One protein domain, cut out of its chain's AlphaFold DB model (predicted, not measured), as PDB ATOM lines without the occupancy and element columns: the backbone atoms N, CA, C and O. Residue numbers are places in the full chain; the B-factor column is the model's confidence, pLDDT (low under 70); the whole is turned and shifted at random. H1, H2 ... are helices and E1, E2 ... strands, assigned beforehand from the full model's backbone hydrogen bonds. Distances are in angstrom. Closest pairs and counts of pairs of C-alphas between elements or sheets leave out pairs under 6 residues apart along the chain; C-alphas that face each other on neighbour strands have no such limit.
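This is residues 228 to 328 of the 328 residues of an uncharacterized protein of Bacteroidetes bacterium HGW-Bacteroidetes-20 (UniProt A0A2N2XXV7). A small three-stranded sheet, E1, E2 and E3, is sandwiched between two helices, with H2 over one face running along the strands and H3 over the opposite face crossing them at a slant. H1 lies off the sheet, beyond one end of it, at a corner with the beginning of H2, and the long link from H2 to H3 passes beside the sheet's edge at E1. The printed part has 101 residues, with three named helices and three named strands that follow along the chain as E1, E2, H1, H2, H3, E3; the sheet's order is E1, E2, E3, all antiparallel, and the class is mixed, helices and strands. The whole is compact, with a radius of gyration of the C-alphas of 14.2 A and spans of 41 by 34 by 28 A.

Start at residue 228; residues 228 to 240 hold no named element. Find C-alpha 241 at (174.217, 139.939, 133.671), where E1 begins and runs to residue 244. Next come E2, residues 247 to 251, 13.2 A long, and H1, residues 256 to 265, 14.6 A long. Find C-alpha 272 at (168.344, 141.550, 143.906); from there H2 runs 19.7 A to residue 285. H3, residues 302 to 315, is 19.9 A long. E3, residues 321 to 325, is 13.9 A long and ends at C-alpha 325, (186.274, 146.369, 135.318).

Look first at the hairpin of E1 and E2, antiparallel at 153 degrees, where N 249 and O 242 are 2.8 A apart. On the other side of E2 lies E3, antiparallel to it at 165 degrees, with N 324 and O 248 at 2.8 A. Residues 242 to 243 of E1 also pair with residues 294 to 295, parallel. H2 is on the sheet over E2, at a height of 9.7 A; the closest C-alphas of H2 and E2, Phe 283 and Leu 248, are 7.2 A apart. On the opposite face, H3 lies over E2 and E3 at a height of 8.8 A, slantwise to the strands, at 51 degrees to E2 on the local plane. The closest C-alphas of H3 and E3, Ile 310 and Arg 321, are 6.2 A apart. H1 is not on the sheet. H1 and H2 only just touch, with 3 pairs of C-alphas within 8 A, made by residue 272 of H2 alone; the closest, Ile 256 and Trp 272, are 6.5 A apart, and the lines are about perpendicular at 87 degrees. H1 and H3 are apart. In H1, H2 and H3 every O i to N i+4 pair is within hydrogen-bond range.

The two C-alphas farthest apart, Asn 267 and Gly 300, are 41.6 A from each other. The printed part has no cut, and its one long link is H2 to H3, with 16 residues. Mean pLDDT of the printed part is 94.3; look at residue 328, the chain's last, for the one value under 70.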
ATOM      1  N   LEU A 228     160.891 135.072 123.344       91.00
ATOM      2  CA  LEU A 228     159.543 135.578 123.098       91.00
ATOM      3  C   LEU A 228     159.497 137.104 122.949       91.00
ATOM      4  O   LEU A 228     158.393 137.651 122.896       91.00
ATOM      5  N   ASP A 229     160.649 137.780 122.946       91.69
ATOM      6  CA  ASP A 229     160.766 139.238 123.024       91.69
ATOM      7  C   ASP A 229     160.013 139.815 124.240       91.69
ATOM      8  O   ASP A 229     159.359 140.860 124.174       91.69
ATOM      9  N   LYS A 230     160.061 139.101 125.373       92.81
ATOM     10  CA  LYS A 230     159.440 139.513 126.636       92.81
ATOM     11  C   LYS A 230     160.496 139.841 127.691       92.81
ATOM     12  O   LYS A 230     161.560 139.229 127.697       92.81
ATOM     13  N   PRO A 231     160.187 140.746 128.641       91.88
ATOM     14  CA  PRO A 231     161.068 141.006 129.772       91.88
ATOM     15  C   PRO A 231     161.353 139.735 130.579       91.88
ATOM     16  O   PRO A 231     160.437 138.949 130.854       91.88
ATOM     17  N   THR A 232     162.607 139.575 130.991       94.44
ATOM     18  CA  THR A 232     163.049 138.527 131.911       94.44
ATOM     19  C   THR A 232     162.405 138.721 133.286       94.44
ATOM     20  O   THR A 232     162.042 139.830 133.689       94.44
ATOM     21  N   ILE A 233     162.181 137.618 134.002       95.19
ATOM     22  CA  ILE A 233     161.546 137.629 135.324       95.19
ATOM     23  C   ILE A 233     162.600 137.545 136.427       95.19
ATOM     24  O   ILE A 233     162.496 138.247 137.435       95.19
ATOM     25  N   TYR A 234     163.608 136.694 136.240       95.50
ATOM     26  CA  TYR A 234     164.612 136.374 137.254       95.50
ATOM     27  C   TYR A 234     165.995 136.961 136.961       95.50
ATOM     28  O   TYR A 234     166.917 136.725 137.748       95.50
ATOM     29  N   TYR A 235     166.116 137.744 135.887       94.31
ATOM     30  CA  TYR A 235     167.323 138.416 135.418       94.31
ATOM     31  C   TYR A 235     168.532 137.469 135.290       94.31
ATOM     32  O   TYR A 235     169.640 137.782 135.725       94.31
ATOM     33  N   MET A 236     168.292 136.270 134.751       91.81
ATOM     34  CA  MET A 236     169.291 135.231 134.470       91.81
ATOM     35  C   MET A 236     169.380 134.865 132.976       91.81
ATOM     36  O   MET A 236     169.908 133.802 132.631       91.81
ATOM     37  N   GLY A 237     168.841 135.714 132.101       89.44
ATOM     38  CA  GLY A 237     168.935 135.620 130.649       89.44
ATOM     39  C   GLY A 237     170.317 135.993 130.104       89.44
ATOM     40  O   GLY A 237     171.256 136.300 130.846       89.44
ATOM     41  N   TRP A 238     170.465 135.947 128.780       88.31
ATOM     42  CA  TRP A 238     171.725 136.248 128.110       88.31
ATOM     43  C   TRP A 238     172.139 137.714 128.207       88.31
ATOM     44  O   TRP A 238     173.321 138.005 128.006       88.31
ATOM     45  N   GLN A 239     171.184 138.624 128.395       90.06
ATOM     46  CA  GLN A 239     171.433 140.067 128.402       90.06
ATOM     47  C   GLN A 239     171.430 140.670 129.804       90.06
ATOM     48  O   GLN A 239     171.869 141.801 129.956       90.06
ATOM     49  N   ASP A 240     170.961 139.965 130.831       94.44
ATOM     50  CA  ASP A 240     170.746 140.579 132.145       94.44
ATOM     51  C   ASP A 240     172.058 140.866 132.886       94.44
ATOM     52  O   ASP A 240     172.323 141.996 133.293       94.44
ATOM     53  N   ILE A 241     172.898 139.841 133.044       96.56
ATOM     54  CA  ILE A 241     174.217 139.939 133.671       96.56
ATOM     55  C   ILE A 241     175.202 139.102 132.865       96.56
ATOM     56  O   ILE A 241     175.076 137.877 132.772       96.56
ATOM     57  N   PHE A 242     176.222 139.750 132.313       96.25
ATOM     58  CA  PHE A 242     177.203 139.088 131.461       96.25
ATOM     59  C   PHE A 242     178.591 139.696 131.621       96.25
ATOM     60  O   PHE A 242     178.758 140.825 132.070       96.25
ATOM     61  N   ILE A 243     179.603 138.925 131.243       96.12
ATOM     62  CA  ILE A 243     180.993 139.356 131.193       96.12
ATOM     63  C   ILE A 243     181.397 139.484 129.729       96.12
ATOM     64  O   ILE A 243     181.131 138.586 128.931       96.12
ATOM     65  N   SER A 244     182.055 140.588 129.385       95.19
ATOM     66  CA  SER A 244     182.722 140.768 128.100       95.19
ATOM     67  C   SER A 244     184.046 141.494 128.294       95.19
ATOM     68  O   SER A 244     184.095 142.482 129.019       95.19
ATOM     69  N   ASN A 245     185.119 140.995 127.674       92.00
ATOM     70  CA  ASN A 245     186.460 141.596 127.715       92.00
ATOM     71  C   ASN A 245     186.941 141.980 129.133       92.00
ATOM     72  O   ASN A 245     187.433 143.084 129.345       92.00
ATOM     73  N   ASP A 246     186.794 141.071 130.106       92.94
ATOM     74  CA  ASP A 246     187.121 141.296 131.529       92.94
ATOM     75  C   ASP A 246     186.315 142.428 132.200       92.94
ATOM     76  O   ASP A 246     186.773 143.062 133.157       92.94
ATOM     77  N   ILE A 247     185.095 142.676 131.715       96.12
ATOM     78  CA  ILE A 247     184.151 143.651 132.264       96.12
ATOM     79  C   ILE A 247     182.830 142.953 132.549       96.12
ATOM     80  O   ILE A 247     182.259 142.305 131.675       96.12
ATOM     81  N   LEU A 248     182.346 143.081 133.778       97.75
ATOM     82  CA  LEU A 248     181.030 142.611 134.188       97.75
ATOM     83  C   LEU A 248     180.001 143.708 133.928       97.75
ATOM     84  O   LEU A 248     180.131 144.792 134.483       97.75
ATOM     85  N   PHE A 249     178.972 143.402 133.152       97.88
ATOM     86  CA  PHE A 249     177.816 144.254 132.899       97.88
ATOM     87  C   PHE A 249     176.607 143.728 133.669       97.88
ATOM     88  O   PHE A 249     176.383 142.517 133.727       97.88
ATOM     89  N   ILE A 250     175.840 144.637 134.267       98.00
ATOM     90  CA  ILE A 250     174.641 144.324 135.050       98.00
ATOM     91  C   ILE A 250     173.518 145.269 134.624       98.00
ATOM     92  O   ILE A 250     173.627 146.487 134.778       98.00
ATOM     93  N   ASN A 251     172.423 144.696 134.132       96.56
ATOM     94  CA  ASN A 251     171.181 145.395 133.829       96.56
ATOM     95  C   ASN A 251     170.209 145.248 135.005       96.56
ATOM     96  O   ASN A 251     169.890 144.141 135.440       96.56
ATOM     97  N   TYR A 252     169.748 146.376 135.538       95.94
ATOM     98  CA  TYR A 252     168.878 146.413 136.705       95.94
ATOM     99  C   TYR A 252     167.413 146.165 136.335       95.94
ATOM    100  O   TYR A 252     166.928 146.697 135.330       95.94
ATOM    101  N   PRO A 253     166.662 145.448 137.191       95.06
ATOM    102  CA  PRO A 253     165.234 145.335 137.031       95.06
ATOM    103  C   PRO A 253     164.514 146.667 137.098       95.06
ATOM    104  O   PRO A 253     164.763 147.473 137.994       95.06
ATOM    105  N   GLU A 254     163.523 146.852 136.225       92.69
ATOM    106  CA  GLU A 254     162.630 148.012 136.312       92.69
ATOM    107  C   GLU A 254     161.855 148.025 137.637       92.69
ATOM    108  O   GLU A 254     161.508 149.085 138.156       92.69
ATOM    109  N   ASN A 255     161.591 146.841 138.203       95.19
ATOM    110  CA  ASN A 255     160.915 146.683 139.483       95.19
ATOM    111  C   ASN A 255     161.582 145.593 140.340       95.19
ATOM    112  O   ASN A 255     161.240 144.411 140.256       95.19
ATOM    113  N   ILE A 256     162.498 146.020 141.213       95.88
ATOM    114  CA  ILE A 256     163.218 145.151 142.160       95.88
ATOM    115  C   ILE A 256     162.260 144.432 143.128       95.88
ATOM    116  O   ILE A 256     162.483 143.271 143.474       95.88
ATOM    117  N   SER A 257     161.162 145.070 143.553       96.62
ATOM    118  CA  SER A 257     160.186 144.423 144.446       96.62
ATOM    119  C   SER A 257     159.523 143.232 143.764       96.62
ATOM    120  O   SER A 257     159.469 142.145 144.336       96.62
ATOM    121  N   LYS A 258     159.085 143.414 142.513       96.25
ATOM    122  CA  LYS A 258     158.497 142.341 141.708       96.25
ATOM    123  C   LYS A 258     159.508 141.219 141.479       96.25
ATOM    124  O   LYS A 258     159.169 140.062 141.692       96.25
ATOM    125  N   PHE A 259     160.750 141.549 141.126       95.75
ATOM    126  CA  PHE A 259     161.835 140.568 141.014       95.75
ATOM    127  C   PHE A 259     161.971 139.707 142.285       95.75
ATOM    128  O   PHE A 259     161.956 138.474 142.225       95.75
ATOM    129  N   ASN A 260     162.030 140.355 143.453       97.50
ATOM    130  CA  ASN A 260     162.152 139.681 144.746       97.50
ATOM    131  C   ASN A 260     160.921 138.812 145.064       97.50
ATOM    132  O   ASN A 260     161.048 137.746 145.666       97.50
ATOM    133  N   GLU A 261     159.721 139.256 144.689       97.50
ATOM    134  CA  GLU A 261     158.483 138.490 144.857       97.50
ATOM    135  C   GLU A 261     158.450 137.239 143.976       97.50
ATOM    136  O   GLU A 261     158.094 136.169 144.468       97.50
ATOM    137  N   GLU A 262     158.851 137.339 142.708       96.81
ATOM    138  CA  GLU A 262     158.859 136.201 141.781       96.81
ATOM    139  C   GLU A 262     159.854 135.118 142.223       96.81
ATOM    140  O   GLU A 262     159.506 133.938 142.243       96.81
ATOM    141  N   ARG A 263     161.051 135.492 142.697       96.69
ATOM    142  CA  ARG A 263     162.021 134.530 143.263       96.69
ATOM    143  C   ARG A 263     161.477 133.791 144.486       96.69
ATOM    144  O   ARG A 263     161.635 132.575 144.598       96.69
ATOM    145  N   LYS A 264     160.756 134.488 145.371       96.69
ATOM    146  CA  LYS A 264     160.130 133.861 146.548       96.69
ATOM    147  C   LYS A 264     159.092 132.805 146.172       96.69
ATOM    148  O   LYS A 264     158.937 131.842 146.923       96.69
ATOM    149  N   LYS A 265     158.401 132.951 145.033       96.31
ATOM    150  CA  LYS A 265     157.421 131.956 144.558       96.31
ATOM    151  C   LYS A 265     158.062 130.610 144.229       96.31
ATOM    152  O   LYS A 265     157.366 129.607 144.275       96.31
ATOM    153  N   ILE A 266     159.363 130.588 143.946       95.88
ATOM    154  CA  ILE A 266     160.149 129.379 143.664       95.88
ATOM    155  C   ILE A 266     161.163 129.080 144.776       95.88
ATOM    156  O   ILE A 266     162.260 128.595 144.518       95.88
ATOM    157  N   ASN A 267     160.804 129.385 146.026       95.50
ATOM    158  CA  ASN A 267     161.589 129.105 147.233       95.50
ATOM    159  C   ASN A 267     162.927 129.864 147.363       95.50
ATOM    160  O   ASN A 267     163.618 129.678 148.362       95.50
ATOM    161  N   ILE A 268     163.288 130.757 146.437       95.38
ATOM    162  CA  ILE A 268     164.516 131.553 146.530       95.38
ATOM    163  C   ILE A 268     164.288 132.760 147.448       95.38
ATOM    164  O   ILE A 268     163.492 133.650 147.155       95.38
ATOM    165  N   SER A 269     165.012 132.804 148.568       93.00
ATOM    166  CA  SER A 269     164.951 133.907 149.541       93.00
ATOM    167  C   SER A 269     165.847 135.100 149.192       93.00
ATOM    168  O   SER A 269     165.803 136.120 149.873       93.00
ATOM    169  N   GLU A 270     166.743 134.920 148.226       96.19
ATOM    170  CA  GLU A 270     167.730 135.911 147.813       96.19
ATOM    171  C   GLU A 270     167.062 137.140 147.182       96.19
ATOM    172  O   GLU A 270     166.168 137.008 146.344       96.19
ATOM    173  N   THR A 271     167.528 138.324 147.578       97.75
ATOM    174  CA  THR A 271     167.118 139.608 146.995       97.75
ATOM    175  C   THR A 271     167.959 139.992 145.771       97.75
ATOM    176  O   THR A 271     169.024 139.421 145.539       97.75
ATOM    177  N   TRP A 272     167.529 140.986 144.990       97.44
ATOM    178  CA  TRP A 272     168.344 141.550 143.906       97.44
ATOM    179  C   TRP A 272     169.711 142.019 144.412       97.44
ATOM    180  O   TRP A 272     170.741 141.729 143.807       97.44
ATOM    181  N   GLU A 273     169.738 142.681 145.565       97.94
ATOM    182  CA  GLU A 273     170.958 143.188 146.184       97.94
ATOM    183  C   GLU A 273     171.908 142.048 146.578       97.94
ATOM    184  O   GLU A 273     173.116 142.132 146.339       97.94
ATOM    185  N   ASP A 274     171.367 140.960 147.135       98.38
ATOM    186  CA  ASP A 274     172.139 139.755 147.441       98.38
ATOM    187  C   ASP A 274     172.700 139.115 146.161       98.38
ATOM    188  O   ASP A 274     173.870 138.724 146.131       98.38
ATOM    189  N   TYR A 275     171.883 139.027 145.104       97.62
ATOM    190  CA  TYR A 275     172.281 138.464 143.817       97.62
ATOM    191  C   TYR A 275     173.444 139.254 143.208       97.62
ATOM    192  O   TYR A 275     174.512 138.693 142.952       97.62
ATOM    193  N   VAL A 276     173.277 140.571 143.067       97.88
ATOM    194  CA  VAL A 276     174.307 141.479 142.547       97.88
ATOM    195  C   VAL A 276     175.585 141.375 143.375       97.88
ATOM    196  O   VAL A 276     176.671 141.237 142.815       97.88
ATOM    197  N   LYS A 277     175.485 141.358 144.710       98.25
ATOM    198  CA  LYS A 277     176.654 141.209 145.588       98.25
ATOM    199  C   LYS A 277     177.442 139.928 145.297       98.25
ATOM    200  O   LYS A 277     178.671 139.974 145.228       98.25
ATOM    201  N   LYS A 278     176.759 138.800 145.101       98.06
ATOM    202  CA  LYS A 278     177.398 137.505 144.815       98.06
ATOM    203  C   LYS A 278     178.036 137.460 143.434       98.06
ATOM    204  O   LYS A 278     179.149 136.955 143.308       98.06
ATOM    205  N   VAL A 279     177.372 138.012 142.418       97.38
ATOM    206  CA  VAL A 279     177.933 138.126 141.063       97.38
ATOM    207  C   VAL A 279     179.202 138.976 141.089       97.38
ATOM    208  O   VAL A 279     180.237 138.541 140.584       97.38
ATOM    209  N   LYS A 280     179.159 140.151 141.734       97.81
ATOM    210  CA  LYS A 280     180.322 141.039 141.882       97.81
ATOM    211  C   LYS A 280     181.476 140.339 142.598       97.81
ATOM    212  O   LYS A 280     182.604 140.372 142.116       97.81
ATOM    213  N   TYR A 281     181.191 139.659 143.711       97.50
ATOM    214  CA  TYR A 281     182.195 138.883 144.438       97.50
ATOM    215  C   TYR A 281     182.820 137.794 143.560       97.50
ATOM    216  O   TYR A 281     184.043 137.691 143.489       97.50
ATOM    217  N   GLN A 282     182.005 136.999 142.861       96.56
ATOM    218  CA  GLN A 282     182.505 135.944 141.984       96.56
ATOM    219  C   GLN A 282     183.382 136.507 140.861       96.56
ATOM    220  O   GLN A 282     184.435 135.946 140.583       96.56
ATOM    221  N   PHE A 283     182.978 137.612 140.237       96.75
ATOM    222  CA  PHE A 283     183.739 138.241 139.161       96.75
ATOM    223  C   PHE A 283     185.102 138.778 139.631       96.75
ATOM    224  O   PHE A 283     186.129 138.528 138.992       96.75
ATOM    225  N   LEU A 284     185.117 139.475 140.770       96.19
ATOM    226  CA  LEU A 284     186.320 140.119 141.300       96.19
ATOM    227  C   LEU A 284     187.278 139.121 141.965       96.19
ATOM    228  O   LEU A 284     188.484 139.202 141.754       96.19
ATOM    229  N   ILE A 285     186.753 138.171 142.745       94.50
ATOM    230  CA  ILE A 285     187.550 137.273 143.597       94.50
ATOM    231  C   ILE A 285     187.731 135.880 142.977       94.50
ATOM    232  O   ILE A 285     188.787 135.278 143.133       94.50
ATOM    233  N   GLY A 286     186.725 135.342 142.281       86.81
ATOM    234  CA  GLY A 286     186.844 134.099 141.499       86.81
ATOM    235  C   GLY A 286     186.993 132.784 142.278       86.81
ATOM    236  O   GLY A 286     187.142 131.738 141.658       86.81
ATOM    237  N   ASN A 287     186.939 132.792 143.614       89.44
ATOM    238  CA  ASN A 287     187.200 131.589 144.425       89.44
ATOM    239  C   ASN A 287     186.015 130.612 144.543       89.44
ATOM    240  O   ASN A 287     186.203 129.477 144.981       89.44
ATOM    241  N   PHE A 288     184.798 131.052 144.217       93.94
ATOM    242  CA  PHE A 288     183.561 130.286 144.392       93.94
ATOM    243  C   PHE A 288     182.667 130.430 143.160       93.94
ATOM    244  O   PHE A 288     182.623 131.499 142.554       93.94
ATOM    245  N   GLN A 289     181.919 129.374 142.829       92.75
ATOM    246  CA  GLN A 289     180.962 129.362 141.719       92.75
ATOM    247  C   GLN A 289     179.545 129.531 142.275       92.75
ATOM    248  O   GLN A 289     178.823 128.564 142.512       92.75
ATOM    249  N   LEU A 290     179.160 130.776 142.543       94.69
ATOM    250  CA  LEU A 290     177.852 131.141 143.099       94.69
ATOM    251  C   LEU A 290     176.767 131.195 142.010       94.69
ATOM    252  O   LEU A 290     175.609 130.844 142.257       94.69
ATOM    253  N   TYR A 291     177.164 131.617 140.805       92.81
ATOM    254  CA  TYR A 291     176.316 131.784 139.629       92.81
ATOM    255  C   TYR A 291     177.029 131.377 138.340       92.81
ATOM    256  O   TYR A 291     178.231 131.578 138.178       92.81
ATOM    257  N   THR A 292     176.270 130.870 137.374       88.19
ATOM    258  CA  THR A 292     176.736 130.789 135.986       88.19
ATOM    259  C   THR A 292     176.515 132.152 135.343       88.19
ATOM    260  O   THR A 292     175.370 132.537 135.125       88.19
ATOM    261  N   ILE A 293     177.598 132.882 135.073       90.69
ATOM    262  CA  ILE A 293     177.555 134.193 134.413       90.69
ATOM    263  C   ILE A 293     177.855 133.994 132.931       90.69
ATOM    264  O   ILE A 293     178.785 133.270 132.570       90.69
ATOM    265  N   VAL A 294     177.053 134.623 132.081       91.56
ATOM    266  CA  VAL A 294     177.199 134.549 130.628       91.56
ATOM    267  C   VAL A 294     178.503 135.219 130.207       91.56
ATOM    268  O   VAL A 294     178.795 136.329 130.639       91.56
ATOM    269  N   GLN A 295     179.269 134.562 129.339       92.44
ATOM    270  CA  GLN A 295     180.412 135.163 128.653       92.44
ATOM    271  C   GLN A 295     179.967 135.595 127.257       92.44
ATOM    272  O   GLN A 295     179.443 134.774 126.502       92.44
ATOM    273  N   ARG A 296     180.167 136.867 126.921       90.31
ATOM    274  CA  ARG A 296     179.907 137.427 125.593       90.31
ATOM    275  C   ARG A 296     181.198 137.944 124.990       90.31
ATOM    276  O   ARG A 296     181.897 138.756 125.594       90.31
ATOM    277  N   PHE A 297     181.475 137.504 123.773       86.56
ATOM    278  CA  PHE A 297     182.567 138.029 122.971       86.56
ATOM    279  C   PHE A 297     181.979 139.060 122.019       86.56
ATOM    280  O   PHE A 297     181.233 138.706 121.112       86.56
ATOM    281  N   TYR A 298     182.266 140.323 122.301       85.69
ATOM    282  CA  TYR A 298     181.967 141.433 121.412       85.69
ATOM    283  C   TYR A 298     183.216 141.736 120.583       85.69
ATOM    284  O   TYR A 298     184.337 141.687 121.105       85.69
ATOM    285  N   GLU A 299     183.029 142.010 119.295       83.69
ATOM    286  CA  GLU A 299     184.125 142.273 118.364       83.69
ATOM    287  C   GLU A 299     184.346 143.785 118.204       83.69
ATOM    288  O   GLU A 299     183.426 144.599 118.268       83.69
ATOM    289  N   GLY A 300     185.600 144.192 117.994       82.44
ATOM    290  CA  GLY A 300     185.934 145.597 117.756       82.44
ATOM    291  C   GLY A 300     185.634 146.516 118.949       82.44
ATOM    292  O   GLY A 300     186.129 146.289 120.052       82.44
ATOM    293  N   ASN A 301     184.874 147.589 118.700       90.31
ATOM    294  CA  ASN A 301     184.646 148.684 119.654       90.31
ATOM    295  C   ASN A 301     183.327 148.573 120.440       90.31
ATOM    296  O   ASN A 301     183.056 149.437 121.269       90.31
ATOM    297  N   GLU A 302     182.525 147.529 120.224       93.44
ATOM    298  CA  GLU A 302     181.181 147.373 120.811       93.44
ATOM    299  C   GLU A 302     181.177 147.469 122.350       93.44
ATOM    300  O   GLU A 302     180.279 148.061 122.944       93.44
ATOM    301  N   VAL A 303     182.210 146.940 123.017       94.12
ATOM    302  CA  VAL A 303     182.340 147.039 124.484       94.12
ATOM    303  C   VAL A 303     182.539 148.482 124.942       94.12
ATOM    304  O   VAL A 303     181.950 148.895 125.938       94.12
ATOM    305  N   GLU A 304     183.356 149.256 124.230       95.69
ATOM    306  CA  GLU A 304     183.602 150.660 124.574       95.69
ATOM    307  C   GLU A 304     182.389 151.537 124.233       95.69
ATOM    308  O   GLU A 304     182.089 152.480 124.963       95.69
ATOM    309  N   GLU A 305     181.641 151.197 123.180       96.00
ATOM    310  CA  GLU A 305     180.350 151.825 122.882       96.00
ATOM    311  C   GLU A 305     179.340 151.573 124.005       96.00
ATOM    312  O   GLU A 305     178.751 152.525 124.514       96.00
ATOM    313  N   LEU A 306     179.218 150.328 124.476       95.50
ATOM    314  CA  LEU A 306     178.330 149.983 125.586       95.50
ATOM    315  C   LEU A 306     178.701 150.725 126.879       95.50
ATOM    316  O   LEU A 306     177.825 151.212 127.590       95.50
ATOM    317  N   ILE A 307     179.993 150.840 127.188       96.88
ATOM    318  CA  ILE A 307     180.467 151.597 128.356       96.88
ATOM    319  C   ILE A 307     180.105 153.071 128.227       96.88
ATOM    320  O   ILE A 307     179.548 153.648 129.159       96.88
ATOM    321  N   LYS A 308     180.350 153.660 127.054       97.62
ATOM    322  CA  LYS A 308     180.003 155.051 126.776       97.62
ATOM    323  C   LYS A 308     178.500 155.298 126.918       97.62
ATOM    324  O   LYS A 308     178.110 156.307 127.497       97.62
ATOM    325  N   GLU A 309     177.657 154.392 126.429       97.31
ATOM    326  CA  GLU A 309     176.207 154.495 126.613       97.31
ATOM    327  C   GLU A 309     175.812 154.501 128.095       97.31
ATOM    328  O   GLU A 309     174.982 155.314 128.505       97.31
ATOM    329  N   ILE A 310     176.404 153.614 128.901       97.88
ATOM    330  CA  ILE A 310     176.131 153.538 130.343       97.88
ATOM    331  C   ILE A 310     176.587 154.828 131.043       97.88
ATOM    332  O   ILE A 310     175.848 155.379 131.859       97.88
ATOM    333  N   ASP A 311     177.754 155.364 130.684       98.06
ATOM    334  CA  ASP A 311     178.245 156.637 131.222       98.06
ATOM    335  C   ASP A 311     177.315 157.809 130.862       98.06
ATOM    336  O   ASP A 311     177.008 158.655 131.707       98.06
ATOM    337  N   GLU A 312     176.820 157.858 129.622       98.06
ATOM    338  CA  GLU A 312     175.849 158.865 129.181       98.06
ATOM    339  C   GLU A 312     174.503 158.749 129.918       98.06
ATOM    340  O   GLU A 312     173.860 159.768 130.186       98.06
ATOM    341  N   GLU A 313     174.058 157.535 130.257       97.25
ATOM    342  CA  GLU A 313     172.888 157.312 131.115       97.25
ATOM    343  C   GLU A 313     173.117 157.860 132.524       97.25
ATOM    344  O   GLU A 313     172.281 158.610 133.041       97.25
ATOM    345  N   HIS A 314     174.267 157.554 133.125       97.62
ATOM    346  CA  HIS A 314     174.605 157.995 134.480       97.62
ATOM    347  C   HIS A 314     174.720 159.517 134.565       97.62
ATOM    348  O   HIS A 314     174.227 160.114 135.522       97.62
ATOM    349  N   GLN A 315     175.276 160.173 133.542       97.50
ATOM    350  CA  GLN A 315     175.309 161.639 133.441       97.50
ATOM    351  C   GLN A 315     173.908 162.266 133.389       97.50
ATOM    352  O   GLN A 315     173.714 163.394 133.846       97.50
ATOM    353  N   LYS A 316     172.915 161.532 132.873       97.44
ATOM    354  CA  LYS A 316     171.498 161.930 132.858       97.44
ATOM    355  C   LYS A 316     170.756 161.537 134.144       97.44
ATOM    356  O   LYS A 316     169.554 161.771 134.239       97.44
ATOM    357  N   GLY A 317     171.442 160.944 135.126       95.75
ATOM    358  CA  GLY A 317     170.850 160.448 136.372       95.75
ATOM    359  C   GLY A 317     170.054 159.147 136.212       95.75
ATOM    360  O   GLY A 317     169.218 158.833 137.058       95.75
ATOM    361  N   ILE A 318     170.277 158.402 135.125       95.81
ATOM    362  CA  ILE A 318     169.624 157.123 134.842       95.81
ATOM    363  C   ILE A 318     170.587 155.997 135.229       95.81
ATOM    364  O   ILE A 318     171.635 155.844 134.620       95.81
ATOM    365  N   TYR A 319     170.214 155.180 136.214       94.38
ATOM    366  CA  TYR A 319     171.045 154.082 136.734       94.38
ATOM    367  C   TYR A 319     170.403 152.718 136.458       94.38
ATOM    368  O   TYR A 319     170.149 151.933 137.367       94.38
ATOM    369  N   LYS A 320     170.068 152.462 135.188       94.88
ATOM    370  CA  LYS A 320     169.470 151.186 134.756       94.88
ATOM    371  C   LYS A 320     170.510 150.104 134.475       94.88
ATOM    372  O   LYS A 320     170.165 148.929 134.428       94.88
ATOM    373  N   ARG A 321     171.763 150.496 134.275       96.81
ATOM    374  CA  ARG A 321     172.873 149.617 133.915       96.81
ATOM    375  C   ARG A 321     174.102 150.006 134.719       96.81
ATOM    376  O   ARG A 321     174.269 151.175 135.055       96.81
ATOM    377  N   GLU A 322     174.963 149.051 135.017       97.50
ATOM    378  CA  GLU A 322     176.300 149.306 135.554       97.50
ATOM    379  C   GLU A 322     177.320 148.378 134.897       97.50
ATOM    380  O   GLU A 322     176.973 147.304 134.398       97.50
ATOM    381  N   TYR A 323     178.588 148.779 134.939       97.62
ATOM    382  CA  TYR A 323     179.701 147.930 134.543       97.62
ATOM    383  C   TYR A 323     180.811 147.948 135.599       97.62
ATOM    384  O   TYR A 323     180.981 148.921 136.334       97.62
ATOM    385  N   ILE A 324     181.574 146.860 135.687       97.69
ATOM    386  CA  ILE A 324     182.701 146.704 136.613       97.69
ATOM    387  C   ILE A 324     183.883 146.138 135.846       97.69
ATOM    388  O   ILE A 324     183.793 145.059 135.264       97.69
ATOM    389  N   ARG A 325     185.010 146.846 135.883       95.75
ATOM    390  CA  ARG A 325     186.274 146.369 135.318       95.75
ATOM    391  C   ARG A 325     187.032 145.568 136.374       95.75
ATOM    392  O   ARG A 325     187.061 145.956 137.541       95.75
ATOM    393  N   LYS A 326     187.655 144.461 135.972       89.62
ATOM    394  CA  LYS A 326     188.605 143.762 136.838       89.62
ATOM    395  C   LYS A 326     189.907 144.564 136.874       89.62
ATOM    396  O   LYS A 326     190.532 144.757 135.833       89.62
ATOM    397  N   GLU A 327     190.294 145.068 138.043       81.44
ATOM    398  CA  GLU A 327     191.626 145.659 138.218       81.44
ATOM    399  C   GLU A 327     192.668 144.553 137.978       81.44
ATOM    400  O   GLU A 327     192.552 143.463 138.546       81.44
ATOM    401  N   LYS A 328     193.604 144.794 137.051       63.78
ATOM    402  CA  LYS A 328     194.666 143.842 136.690       63.78
ATOM    403  C   LYS A 328     195.840 143.915 137.650       63.78
ATOM    404  O   LYS A 328     196.210 145.050 138.025       63.78
TER     405      LYS A 328